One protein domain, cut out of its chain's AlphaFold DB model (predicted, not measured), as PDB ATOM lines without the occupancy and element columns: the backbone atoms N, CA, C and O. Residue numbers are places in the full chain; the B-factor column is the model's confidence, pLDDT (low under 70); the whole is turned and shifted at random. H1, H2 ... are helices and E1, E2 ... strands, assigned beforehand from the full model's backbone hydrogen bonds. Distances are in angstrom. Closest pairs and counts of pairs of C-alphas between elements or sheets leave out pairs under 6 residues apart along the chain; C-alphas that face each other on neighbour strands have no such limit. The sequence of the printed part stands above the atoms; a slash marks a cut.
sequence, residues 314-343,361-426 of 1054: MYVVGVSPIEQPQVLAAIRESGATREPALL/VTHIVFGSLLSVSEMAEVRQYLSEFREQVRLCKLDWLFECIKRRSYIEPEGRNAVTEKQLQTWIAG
ATOM      1  N   MET A 314      79.283 180.767 148.510       88.38
ATOM      2  CA  MET A 314      79.656 179.406 148.128       88.38
ATOM      3  C   MET A 314      78.579 178.665 147.336       88.38
ATOM      4  O   MET A 314      77.400 178.688 147.687       88.38
ATOM      5  N   TYR A 315      79.015 177.944 146.308       88.50
ATOM      6  CA  TYR A 315      78.230 176.902 145.648       88.50
ATOM      7  C   TYR A 315      78.722 175.541 146.149       88.50
ATOM      8  O   TYR A 315      79.929 175.346 146.309       88.50
ATOM      9  N   VAL A 316      77.809 174.613 146.444       88.81
ATOM     10  CA  VAL A 316      78.154 173.314 147.047       88.81
ATOM     11  C   VAL A 316      77.609 172.186 146.183       88.81
ATOM     12  O   VAL A 316      76.412 172.167 145.900       88.81
ATOM     13  N   VAL A 317      78.497 171.273 145.787       88.00
ATOM     14  CA  VAL A 317      78.308 170.306 144.696       88.00
ATOM     15  C   VAL A 317      78.493 168.879 145.195       88.00
ATOM     16  O   VAL A 317      79.446 168.601 145.925       88.00
ATOM     17  N   GLY A 318      77.616 167.966 144.775       80.62
ATOM     18  CA  GLY A 318      77.724 166.533 145.032       80.62
ATOM     19  C   GLY A 318      77.725 166.169 146.513       80.62
ATOM     20  O   GLY A 318      78.545 165.374 146.967       80.62
ATOM     21  N   VAL A 319      76.850 166.796 147.297       82.81
ATOM     22  CA  VAL A 319      76.724 166.534 148.736       82.81
ATOM     23  C   VAL A 319      75.882 165.279 148.952       82.81
ATOM     24  O   VAL A 319      74.754 165.194 148.468       82.81
ATOM     25  N   SER A 320      76.394 164.309 149.711       80.50
ATOM     26  CA  SER A 320      75.619 163.127 150.097       80.50
ATOM     27  C   SER A 320      74.408 163.513 150.964       80.50
ATOM     28  O   SER A 320      74.539 164.404 151.805       80.50
ATOM     29  N   PRO A 321      73.255 162.817 150.882       75.88
ATOM     30  CA  PRO A 321      72.120 163.043 151.788       75.88
ATOM     31  C   PRO A 321      72.477 162.961 153.285       75.88
ATOM     32  O   PRO A 321      71.807 163.566 154.117       75.88
ATOM     33  N   ILE A 322      73.554 162.243 153.633       74.44
ATOM     34  CA  ILE A 322      74.092 162.140 155.002       74.44
ATOM     35  C   ILE A 322      74.915 163.390 155.384       74.44
ATOM     36  O   ILE A 322      74.895 163.829 156.532       74.44
ATOM     37  N   GLU A 323      75.617 163.985 154.418       82.00
ATOM     38  CA  GLU A 323      76.427 165.201 154.585       82.00
ATOM     39  C   GLU A 323      75.553 166.467 154.576       82.00
ATOM     40  O   GLU A 323      75.840 167.429 155.284       82.00
ATOM     41  N   GLN A 324      74.457 166.465 153.812       82.25
ATOM     42  CA  GLN A 324      73.557 167.602 153.607       82.25
ATOM     43  C   GLN A 324      73.115 168.323 154.900       82.25
ATOM     44  O   GLN A 324      73.248 169.549 154.942       82.25
ATOM     45  N   PRO A 325      72.646 167.649 155.975       79.44
ATOM     46  CA  PRO A 325      72.308 168.336 157.225       79.44
ATOM     47  C   PRO A 325      73.535 168.941 157.924       79.44
ATOM     48  O   PRO A 325      73.435 170.032 158.486       79.44
ATOM     49  N   GLN A 326      74.699 168.285 157.856       81.12
ATOM     50  CA  GLN A 326      75.945 168.783 158.450       81.12
ATOM     51  C   GLN A 326      76.442 170.032 157.713       81.12
ATOM     52  O   GLN A 326      76.823 171.010 158.347       81.12
ATOM     53  N   VAL A 327      76.364 170.034 156.381       84.88
ATOM     54  CA  VAL A 327      76.709 171.176 155.521       84.88
ATOM     55  C   VAL A 327      75.752 172.352 155.742       84.88
ATOM     56  O   VAL A 327      76.193 173.495 155.834       84.88
ATOM     57  N   LEU A 328      74.447 172.104 155.882       82.38
ATOM     58  CA  LEU A 328      73.474 173.168 156.161       82.38
ATOM     59  C   LEU A 328      73.639 173.766 157.567       82.38
ATOM     60  O   LEU A 328      73.486 174.977 157.723       82.38
ATOM     61  N   ALA A 329      73.988 172.960 158.574       78.75
ATOM     62  CA  ALA A 329      74.370 173.463 159.894       78.75
ATOM     63  C   ALA A 329      75.673 174.280 159.827       78.75
ATOM     64  O   ALA A 329      75.731 175.393 160.343       78.75
ATOM     65  N   ALA A 330      76.678 173.776 159.110       81.88
ATOM     66  CA  ALA A 330      77.973 174.418 158.917       81.88
ATOM     67  C   ALA A 330      77.881 175.803 158.246       81.88
ATOM     68  O   ALA A 330      78.516 176.764 158.683       81.88
ATOM     69  N   ILE A 331      77.048 175.935 157.214       84.31
ATOM     70  CA  ILE A 331      76.790 177.214 156.535       84.31
ATOM     71  C   ILE A 331      76.090 178.201 157.487       84.31
ATOM     72  O   ILE A 331      76.454 179.375 157.527       84.31
ATOM     73  N   ARG A 332      75.150 177.726 158.320       79.81
ATOM     74  CA  ARG A 332      74.470 178.552 159.337       79.81
ATOM     75  C   ARG A 332      75.396 179.010 160.470       79.81
ATOM     76  O   ARG A 332      75.282 180.159 160.880       79.81
ATOM     77  N   GLU A 333      76.292 178.154 160.970       78.50
ATOM     78  CA  GLU A 333      77.233 178.512 162.052       78.50
ATOM     79  C   GLU A 333      78.356 179.442 161.568       78.50
ATOM     80  O   GLU A 333      78.820 180.293 162.319       78.50
ATOM     81  N   SER A 334      78.789 179.316 160.310       80.88
ATOM     82  CA  SER A 334      79.845 180.171 159.747       80.88
ATOM     83  C   SER A 334      79.349 181.505 159.173       80.88
ATOM     84  O   SER A 334      80.148 182.425 158.986       80.88
ATOM     85  N   GLY A 335      78.046 181.623 158.895       76.56
ATOM     86  CA  GLY A 335      77.427 182.811 158.295       76.56
ATOM     87  C   GLY A 335      77.641 182.955 156.787       76.56
ATOM     88  O   GLY A 335      77.286 183.986 156.220       76.56
ATOM     89  N   ALA A 336      78.209 181.944 156.122       85.44
ATOM     90  CA  ALA A 336      78.438 181.985 154.684       85.44
ATOM     91  C   ALA A 336      77.122 182.008 153.882       85.44
ATOM     92  O   ALA A 336      76.126 181.375 154.240       85.44
ATOM     93  N   THR A 337      77.131 182.684 152.735       83.25
ATOM     94  CA  THR A 337      75.994 182.693 151.805       83.25
ATOM     95  C   THR A 337      76.081 181.494 150.864       83.25
ATOM     96  O   THR A 337      77.028 181.389 150.085       83.25
ATOM     97  N   ARG A 338      75.088 180.596 150.889       84.75
ATOM     98  CA  ARG A 338      74.951 179.546 149.865       84.75
ATOM     99  C   ARG A 338      74.216 180.095 148.647       84.75
ATOM    100  O   ARG A 338      73.036 180.419 148.754       84.75
ATOM    101  N   GLU A 339      74.876 180.109 147.496       84.25
ATOM    102  CA  GLU A 339      74.210 180.368 146.218       84.25
ATOM    103  C   GLU A 339      73.528 179.079 145.711       84.25
ATOM    104  O   GLU A 339      74.107 177.992 145.834       84.25
ATOM    105  N   PRO A 340      72.295 179.147 145.169       73.50
ATOM    106  CA  PRO A 340      71.540 177.963 144.752       73.50
ATOM    107  C   PRO A 340      71.937 177.432 143.366       73.50
ATOM    108  O   PRO A 340      71.691 176.265 143.078       73.50
ATOM    109  N   ALA A 341      72.547 178.265 142.521       72.75
ATOM    110  CA  ALA A 341      72.965 177.940 141.159       72.75
ATOM    111  C   ALA A 341      74.200 178.766 140.763       72.75
ATOM    112  O   ALA A 341      74.432 179.846 141.310       72.75
ATOM    113  N   LEU A 342      74.963 178.284 139.781       74.94
ATOM    114  CA  LEU A 342      76.019 179.063 139.133       74.94
ATOM    115  C   LEU A 342      75.405 179.951 138.040       74.94
ATOM    116  O   LEU A 342      74.732 179.455 137.131       74.94
ATOM    117  N   LEU A 343      75.643 181.264 138.107       58.91
ATOM    118  CA  LEU A 343      75.239 182.196 137.050       58.91
ATOM    119  C   LEU A 343      75.940 181.824 135.734       58.91
ATOM    120  O   LEU A 343      77.159 181.902 135.639       58.91
ATOM    121  N   VAL A 361      80.223 183.799 142.674       80.00
ATOM    122  CA  VAL A 361      80.533 182.765 143.674       80.00
ATOM    123  C   VAL A 361      82.024 182.800 143.990       80.00
ATOM    124  O   VAL A 361      82.848 182.599 143.105       80.00
ATOM    125  N   THR A 362      82.373 183.010 145.259       83.50
ATOM    126  CA  THR A 362      83.770 183.116 145.718       83.50
ATOM    127  C   THR A 362      84.439 181.755 145.941       83.50
ATOM    128  O   THR A 362      85.651 181.630 145.780       83.50
ATOM    129  N   HIS A 363      83.663 180.735 146.322       87.81
ATOM    130  CA  HIS A 363      84.152 179.404 146.691       87.81
ATOM    131  C   HIS A 363      83.241 178.310 146.100       87.81
ATOM    132  O   HIS A 363      82.020 178.392 146.218       87.81
ATOM    133  N   ILE A 364      83.807 177.257 145.509       89.56
ATOM    134  CA  ILE A 364      83.064 176.038 145.141       89.56
ATOM    135  C   ILE A 364      83.517 174.909 146.063       89.56
ATOM    136  O   ILE A 364      84.707 174.589 146.119       89.56
ATOM    137  N   VAL A 365      82.569 174.321 146.791       90.12
ATOM    138  CA  VAL A 365      82.812 173.291 147.806       90.12
ATOM    139  C   VAL A 365      82.311 171.935 147.299       90.12
ATOM    140  O   VAL A 365      81.122 171.758 147.045       90.12
ATOM    141  N   PHE A 366      83.220 170.974 147.158       88.06
ATOM    142  CA  PHE A 366      82.937 169.631 146.642       88.06
ATOM    143  C   PHE A 366      82.686 168.631 147.788       88.06
ATOM    144  O   PHE A 366      83.518 168.506 148.696       88.06
ATOM    145  N   GLY A 367      81.545 167.934 147.738       83.81
ATOM    146  CA  GLY A 367      81.163 166.816 148.612       83.81
ATOM    147  C   GLY A 367      81.530 165.436 148.043       83.81
ATOM    148  O   GLY A 367      82.276 165.333 147.066       83.81
ATOM    149  N   SER A 368      81.022 164.361 148.660       78.44
ATOM    150  CA  SER A 368      81.457 162.983 148.356       78.44
ATOM    151  C   SER A 368      80.775 162.304 147.153       78.44
ATOM    152  O   SER A 368      81.266 161.275 146.691       78.44
ATOM    153  N   LEU A 369      79.657 162.830 146.637       77.31
ATOM    154  CA  LEU A 369      78.830 162.226 145.575       77.31
ATOM    155  C   LEU A 369      78.629 163.176 144.377       77.31
ATOM    156  O   LEU A 369      77.516 163.604 144.086       77.31
ATOM    157  N   LEU A 370      79.715 163.502 143.674       76.56
ATOM    158  CA  LEU A 370      79.699 164.364 142.482       76.56
ATOM    159  C   LEU A 370      78.883 163.746 141.330       76.56
ATOM    160  O   LEU A 370      79.229 162.665 140.846       76.56
ATOM    161  N   SER A 371      77.852 164.442 140.834       76.12
ATOM    162  CA  SER A 371      77.154 164.034 139.607       76.12
ATOM    163  C   SER A 371      77.815 164.597 138.342       76.12
ATOM    164  O   SER A 371      78.467 165.643 138.348       76.12
ATOM    165  N   VAL A 372      77.605 163.920 137.210       71.44
ATOM    166  CA  VAL A 372      78.126 164.357 135.901       71.44
ATOM    167  C   VAL A 372      77.478 165.672 135.432       71.44
ATOM    168  O   VAL A 372      78.121 166.428 134.706       71.44
ATOM    169  N   SER A 373      76.245 165.971 135.868       72.12
ATOM    170  CA  SER A 373      75.517 167.196 135.493       72.12
ATOM    171  C   SER A 373      76.094 168.431 136.185       72.12
ATOM    172  O   SER A 373      76.533 169.360 135.509       72.12
ATOM    173  N   GLU A 374      76.218 168.406 137.517       78.00
ATOM    174  CA  GLU A 374      76.821 169.515 138.275       78.00
ATOM    175  C   GLU A 374      78.267 169.779 137.808       78.00
ATOM    176  O   GLU A 374      78.709 170.920 137.685       78.00
ATOM    177  N   MET A 375      79.012 168.716 137.475       75.06
ATOM    178  CA  MET A 375      80.377 168.813 136.944       75.06
ATOM    179  C   MET A 375      80.465 169.387 135.516       75.06
ATOM    180  O   MET A 375      81.564 169.739 135.070       75.06
ATOM    181  N   ALA A 376      79.353 169.500 134.785       72.62
ATOM    182  CA  ALA A 376      79.278 170.263 133.540       72.62
ATOM    183  C   ALA A 376      79.051 171.759 133.823       72.62
ATOM    184  O   ALA A 376      79.795 172.591 133.303       72.62
ATOM    185  N   GLU A 377      78.113 172.092 134.715       77.88
ATOM    186  CA  GLU A 377      77.814 173.468 135.153       77.88
ATOM    187  C   GLU A 377      79.046 174.149 135.774       77.88
ATOM    188  O   GLU A 377      79.448 175.238 135.355       77.88
ATOM    189  N   VAL A 378      79.719 173.461 136.706       80.94
ATOM    190  CA  VAL A 378      80.974 173.913 137.332       80.94
ATOM    191  C   VAL A 378      82.056 174.174 136.282       80.94
ATOM    192  O   VAL A 378      82.791 175.154 136.386       80.94
ATOM    193  N   ARG A 379      82.157 173.333 135.246       76.75
ATOM    194  CA  ARG A 379      83.147 173.505 134.172       76.75
ATOM    195  C   ARG A 379      82.846 174.726 133.305       76.75
ATOM    196  O   ARG A 379      83.780 175.427 132.929       76.75
ATOM    197  N   GLN A 380      81.573 174.976 132.999       77.00
ATOM    198  CA  GLN A 380      81.153 176.153 132.243       77.00
ATOM    199  C   GLN A 380      81.470 177.433 133.028       77.00
ATOM    200  O   GLN A 380      82.177 178.299 132.520       77.00
ATOM    201  N   TYR A 381      81.067 177.508 134.296       80.44
ATOM    202  CA  TYR A 381      81.339 178.662 135.161       80.44
ATOM    203  C   TYR A 381      82.845 178.926 135.361       80.44
ATOM    204  O   TYR A 381      83.313 180.058 135.241       80.44
ATOM    205  N   LEU A 382      83.645 177.875 135.582       78.81
ATOM    206  CA  LEU A 382      85.105 177.991 135.713       78.81
ATOM    207  C   LEU A 382      85.837 178.290 134.393       78.81
ATOM    208  O   LEU A 382      87.036 178.558 134.427       78.81
ATOM    209  N   SER A 383      85.152 178.270 133.244       72.69
ATOM    210  CA  SER A 383      85.711 178.778 131.984       72.69
ATOM    211  C   SER A 383      85.653 180.309 131.879       72.69
ATOM    212  O   SER A 383      86.463 180.893 131.165       72.69
ATOM    213  N   GLU A 384      84.755 180.950 132.635       72.31
ATOM    214  CA  GLU A 384      84.520 182.400 132.623       72.31
ATOM    215  C   GLU A 384      85.138 183.099 133.849       72.31
ATOM    216  O   GLU A 384      85.780 184.138 133.711       72.31
ATOM    217  N   PHE A 385      85.048 182.494 135.043       74.00
ATOM    218  CA  PHE A 385      85.463 183.115 136.316       74.00
ATOM    219  C   PHE A 385      86.740 182.514 136.941       74.00
ATOM    220  O   PHE A 385      86.987 182.692 138.132       74.00
ATOM    221  N   ARG A 386      87.571 181.806 136.159       66.81
ATOM    222  CA  ARG A 386      88.693 180.955 136.628       66.81
ATOM    223  C   ARG A 386      89.586 181.552 137.729       66.81
ATOM    224  O   ARG A 386      89.996 180.823 138.624       66.81
ATOM    225  N   GLU A 387      89.915 182.840 137.651       64.31
ATOM    226  CA  GLU A 387      90.863 183.502 138.569       64.31
ATOM    227  C   GLU A 387      90.204 184.086 139.835       64.31
ATOM    228  O   GLU A 387      90.902 184.557 140.730       64.31
ATOM    229  N   GLN A 388      88.870 184.052 139.933       68.94
ATOM    230  CA  GLN A 388      88.092 184.699 141.002       68.94
ATOM    231  C   GLN A 388      87.436 183.698 141.973       68.94
ATOM    232  O   GLN A 388      86.790 184.106 142.938       68.94
ATOM    233  N   VAL A 389      87.592 182.390 141.729       81.38
ATOM    234  CA  VAL A 389      86.841 181.315 142.397       81.38
ATOM    235  C   VAL A 389      87.796 180.318 143.055       81.38
ATOM    236  O   VAL A 389      88.617 179.693 142.384       81.38
ATOM    237  N   ARG A 390      87.673 180.116 144.370       85.31
ATOM    238  CA  ARG A 390      88.480 179.143 145.129       85.31
ATOM    239  C   ARG A 390      87.822 177.757 145.120       85.31
ATOM    240  O   ARG A 390      86.619 177.642 145.339       85.31
ATOM    241  N   LEU A 391      88.598 176.696 144.878       87.94
ATOM    242  CA  LEU A 391      88.095 175.314 144.812       87.94
ATOM    243  C   LEU A 391      88.443 174.537 146.090       87.94
ATOM    244  O   LEU A 391      89.616 174.322 146.398       87.94
ATOM    245  N   CYS A 392      87.422 174.095 146.823       89.94
ATOM    246  CA  CYS A 392      87.532 173.627 148.205       89.94
ATOM    247  C   CYS A 392      86.880 172.254 148.398       89.94
ATOM    248  O   CYS A 392      85.868 171.939 147.779       89.94
ATOM    249  N   LYS A 393      87.411 171.435 149.305       88.31
ATOM    250  CA  LYS A 393      86.733 170.209 149.767       88.31
ATOM    251  C   LYS A 393      85.793 170.510 150.929       88.31
ATOM    252  O   LYS A 393      85.989 171.499 151.630       88.31
ATOM    253  N   LEU A 394      84.853 169.610 151.209       87.75
ATOM    254  CA  LEU A 394      83.994 169.686 152.398       87.75
ATOM    255  C   LEU A 394      84.786 169.841 153.717       87.75
ATOM    256  O   LEU A 394      84.389 170.620 154.583       87.75
ATOM    257  N   ASP A 395      85.954 169.190 153.822       85.56
ATOM    258  CA  ASP A 395      86.897 169.311 154.951       85.56
ATOM    259  C   ASP A 395      87.258 170.766 155.298       85.56
ATOM    260  O   ASP A 395      87.416 171.103 156.470       85.56
ATOM    261  N   TRP A 396      87.383 171.635 154.287       90.88
ATOM    262  CA  TRP A 396      87.740 173.044 154.465       90.88
ATOM    263  C   TRP A 396      86.697 173.789 155.302       90.88
ATOM    264  O   TRP A 396      87.051 174.500 156.244       90.88
ATOM    265  N   LEU A 397      85.413 173.588 154.988       88.50
ATOM    266  CA  LEU A 397      84.299 174.251 155.662       88.50
ATOM    267  C   LEU A 397      84.230 173.819 157.133       88.50
ATOM    268  O   LEU A 397      84.191 174.663 158.031       88.50
ATOM    269  N   PHE A 398      84.301 172.509 157.386       88.56
ATOM    270  CA  PHE A 398      84.315 171.966 158.745       88.56
ATOM    271  C   PHE A 398      85.553 172.401 159.543       88.56
ATOM    272  O   PHE A 398      85.458 172.614 160.753       88.56
ATOM    273  N   GLU A 399      86.710 172.583 158.898       85.31
ATOM    274  CA  GLU A 399      87.901 173.081 159.584       85.31
ATOM    275  C   GLU A 399      87.813 174.577 159.920       85.31
ATOM    276  O   GLU A 399      88.194 174.950 161.031       85.31
ATOM    277  N   CYS A 400      87.249 175.414 159.039       86.31
ATOM    278  CA  CYS A 400      86.989 176.830 159.338       86.31
ATOM    279  C   CYS A 400      86.082 176.979 160.569       86.31
ATOM    280  O   CYS A 400      86.382 177.756 161.472       86.31
ATOM    281  N   ILE A 401      85.024 176.166 160.664       86.12
ATOM    282  CA  ILE A 401      84.113 176.141 161.821       86.12
ATOM    283  C   ILE A 401      84.823 175.669 163.084       86.12
ATOM    284  O   ILE A 401      84.755 176.331 164.117       86.12
ATOM    285  N   LYS A 402      85.591 174.578 162.998       84.88
ATOM    286  CA  LYS A 402      86.371 174.058 164.128       84.88
ATOM    287  C   LYS A 402      87.399 175.065 164.669       84.88
ATOM    288  O   LYS A 402      87.771 174.967 165.837       84.88
ATOM    289  N   ARG A 403      87.865 176.010 163.845       80.00
ATOM    290  CA  ARG A 403      88.776 177.098 164.243       80.00
ATOM    291  C   ARG A 403      88.085 178.457 164.439       80.00
ATOM    292  O   ARG A 403      88.784 179.413 164.769       80.00
ATOM    293  N   ARG A 404      86.769 178.557 164.199       81.81
ATOM    294  CA  ARG A 404      85.966 179.800 164.147       81.81
ATOM    295  C   ARG A 404      86.669 180.962 163.437       81.81
ATOM    296  O   ARG A 404      86.695 182.088 163.917       81.81
ATOM    297  N   SER A 405      87.292 180.659 162.304       81.69
ATOM    298  CA  SER A 405      88.061 181.615 161.507       81.69
ATOM    299  C   SER A 405      88.108 181.181 160.043       81.69
ATOM    300  O   SER A 405      88.037 179.989 159.736       81.69
ATOM    301  N   TYR A 406      88.227 182.146 159.127       84.12
ATOM    302  CA  TYR A 406      88.546 181.844 157.734       84.12
ATOM    303  C   TYR A 406      89.942 181.216 157.646       84.12
ATOM    304  O   TYR A 406      90.916 181.744 158.182       84.12
ATOM    305  N   ILE A 407      90.034 180.090 156.943       84.19
ATOM    306  CA  ILE A 407      91.292 179.425 156.601       84.19
ATOM    307  C   ILE A 407      91.448 179.543 155.092       84.19
ATOM    308  O   ILE A 407      90.514 179.229 154.358       84.19
ATOM    309  N   GLU A 408      92.618 179.936 154.599       81.44
ATOM    310  CA  GLU A 408      92.842 179.942 153.155       81.44
ATOM    311  C   GLU A 408      92.842 178.493 152.608       81.44
ATOM    312  O   GLU A 408      93.508 177.623 153.182       81.44
ATOM    313  N   PRO A 409      92.057 178.170 151.556       79.75
ATOM    314  CA  PRO A 409      91.939 176.803 151.051       79.75
ATOM    315  C   PRO A 409      93.195 176.376 150.284       79.75
ATOM    316  O   PRO A 409      93.241 176.409 149.058       79.75
ATOM    317  N   GLU A 410      94.205 175.934 151.030       76.19
ATOM    318  CA  GLU A 410      95.480 175.431 150.516       76.19
ATOM    319  C   GLU A 410      95.705 173.939 150.824       76.19
ATOM    320  O   GLU A 410      95.012 173.308 151.634       76.19
ATOM    321  N   GLY A 411      96.716 173.352 150.172       74.50
ATOM    322  CA  GLY A 411      97.239 172.023 150.491       74.50
ATOM    323  C   GLY A 411      96.174 170.923 150.470       74.50
ATOM    324  O   GLY A 411      95.631 170.587 149.420       74.50
ATOM    325  N   ARG A 412      95.883 170.329 151.638       66.06
ATOM    326  CA  ARG A 412      94.906 169.229 151.742       66.06
ATOM    327  C   ARG A 412      93.462 169.686 151.493       66.06
ATOM    328  O   ARG A 412      92.661 168.860 151.066       66.06
ATOM    329  N   ASN A 413      93.142 170.948 151.787       76.88
ATOM    330  CA  ASN A 413      91.779 171.490 151.799       76.88
ATOM    331  C   ASN A 413      91.355 172.025 150.415       76.88
ATOM    332  O   ASN A 413      90.161 172.111 150.123       76.88
ATOM    333  N   ALA A 414      92.330 172.327 149.554       80.25
ATOM    334  CA  ALA A 414      92.130 172.698 148.156       80.25
ATOM    335  C   ALA A 414      91.736 171.500 147.269       80.25
ATOM    336  O   ALA A 414      92.109 170.350 147.534       80.25
ATOM    337  N   VAL A 415      91.057 171.783 146.155       79.75
ATOM    338  CA  VAL A 415      90.927 170.870 145.008       79.75
ATOM    339  C   VAL A 415      91.876 171.329 143.904       79.75
ATOM    340  O   VAL A 415      91.765 172.443 143.399       79.75
ATOM    341  N   THR A 416      92.821 170.472 143.515       76.06
ATOM    342  CA  THR A 416      93.774 170.792 142.440       76.06
ATOM    343  C   THR A 416      93.151 170.612 141.055       76.06
ATOM    344  O   THR A 416      92.307 169.738 140.849       76.06
ATOM    345  N   GLU A 417      93.628 171.368 140.063       65.94
ATOM    346  CA  GLU A 417      93.163 171.261 138.671       65.94
ATOM    347  C   GLU A 417      93.269 169.828 138.113       65.94
ATOM    348  O   GLU A 417      92.368 169.368 137.419       65.94
ATOM    349  N   LYS A 418      94.309 169.067 138.488       66.94
ATOM    350  CA  LYS A 418      94.466 167.653 138.093       66.94
ATOM    351  C   LYS A 418      93.399 166.736 138.706       66.94
ATOM    352  O   LYS A 418      92.962 165.793 138.051       66.94
ATOM    353  N   GLN A 419      92.956 167.004 139.936       69.44
ATOM    354  CA  GLN A 419      91.834 166.283 140.554       69.44
ATOM    355  C   GLN A 419      90.512 166.645 139.872       69.44
ATOM    356  O   GLN A 419      89.772 165.742 139.489       69.44
ATOM    357  N   LEU A 420      90.276 167.938 139.617       72.06
ATOM    358  CA  LEU A 420      89.102 168.414 138.883       72.06
ATOM    359  C   LEU A 420      89.007 167.760 137.491       72.06
ATOM    360  O   LEU A 420      87.958 167.227 137.140       72.06
ATOM    361  N   GLN A 421      90.116 167.720 136.741       66.25
ATOM    362  CA  GLN A 421      90.230 167.044 135.440       66.25
ATOM    363  C   GLN A 421      89.986 165.526 135.531       66.25
ATOM    364  O   GLN A 421      89.402 164.946 134.619       66.25
ATOM    365  N   THR A 422      90.381 164.880 136.634       70.75
ATOM    366  CA  THR A 422      90.174 163.436 136.851       70.75
ATOM    367  C   THR A 422      88.703 163.106 137.119       70.75
ATOM    368  O   THR A 422      88.178 162.161 136.532       70.75
ATOM    369  N   TRP A 423      88.005 163.900 137.938       68.38
ATOM    370  CA  TRP A 423      86.558 163.747 138.159       68.38
ATOM    371  C   TRP A 423      85.757 164.085 136.892       68.38
ATOM    372  O   TRP A 423      84.827 163.368 136.532       68.38
ATOM    373  N   ILE A 424      86.191 165.105 136.143       62.72
ATOM    374  CA  ILE A 424      85.689 165.453 134.800       62.72
ATOM    375  C   ILE A 424      85.790 164.290 133.796       62.72
ATOM    376  O   ILE A 424      84.972 164.217 132.878       62.72
ATOM    377  N   ALA A 425      86.770 163.399 133.962       58.12
ATOM    378  CA  ALA A 425      86.999 162.227 133.118       58.12
ATOM    379  C   ALA A 425      86.309 160.941 133.629       58.12
ATOM    380  O   ALA A 425      86.553 159.866 133.084       58.12
ATOM    381  N   GLY A 426      85.470 161.024 134.670       51.66
ATOM    382  CA  GLY A 426      84.784 159.864 135.254       51.66
ATOM    383  C   GLY A 426      85.655 158.997 136.173       51.66
ATOM    384  O   GLY A 426      85.289 157.861 136.467       51.66
TER     385      GLY A 426
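Overview. This is residues 314 to 343 and 361 to 426 of the 1054 residues of an uncharacterized protein of Chlamydomonas schloesseri (UniProt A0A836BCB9). A small sheet of three parallel strands, E1, E2 and E3, sits in the middle, with two pairs of helices at the two ends of the longest axis: H1 and H3 at one end, H2 and H4 at the other. The packing is loose in places: H2 and H3 only graze the sheet, and H4 is close to H2 without clearly touching it. The printed part has 96 residues, with four named helices and three named strands in the order E1, H1, E2, H2, E3, H3, H4, and its class is mixed, helices and strands. The sheet's order is E1, E2, E3. The whole is compact, with a radius of gyration of the C-alphas of 12.7 A, and rounded, with spans of 34 by 28 by 25 A.

Along the chain. E1, residues 314 to 317, begins with C-alpha 314 at (79.656, 179.406, 148.128) and is 9.8 A long from first to last C-alpha. H1, residues 324 to 334, measures 15.3 A. E2, residues 363 to 366, measures 9.8 A. H2, residues 374 to 384, measures 16.0 A. E3, residues 390 to 393, measures 10.2 A. H3, residues 394 to 402, begins with C-alpha 394 at (83.994, 169.686, 152.398) and measures 12.7 A. H4, residues 417 to 424, measures 10.2 A and ends with C-alpha 424 at (85.689, 165.453, 134.800).

Arrangement. E1 and E3 are the edge strands, and E2 is the inner strand. E1 and E2 are parallel at 20 degrees, with N 365 and O 315 within hydrogen-bond range at 2.9 A. E2 and E3 are parallel at 27 degrees, with N 364 and O 390 within range at 2.8 A. E2, H2 and E3 form a strand-helix-strand unit, two parallel neighbour strands with a helix between them in the chain, with a right-handed crossover. H2 only grazes the sheet, with residues 374 to 382; H3 only grazes it, with residues 394 to 397. H1 is not on the sheet, but touches H3 at a steep tilt of 42 degrees, the same way; their closest C-alphas, of Ser 334 and Ile 401, are 6.2 A apart. H4 is not on the sheet either. H2 and H4 are close but not clearly touching, at a steep tilt of 41 degrees, opposite ways; their closest C-alphas, of Met 375 and Ile 424, are 6.6 A apart. H1 and H2 are apart, and so are H3 and H4. In H1, H3 and H4 every O i to N i+4 pair is within hydrogen-bond range; in H2 5 of 7 are.

Size, cuts and confidence. The two C-alphas farthest apart, those of Arg 404 and Ala 425, are 35.7 A apart. Residues 344 to 360 are not printed, and C-alphas 343 and 361 are 8.5 A apart across the cut. The link from H3 to H4, residues 403 to 416, is long. The mean pLDDT of the printed part is 78.8; 13 residues are under 70, among them residues 386 to 388 and 423 to 426.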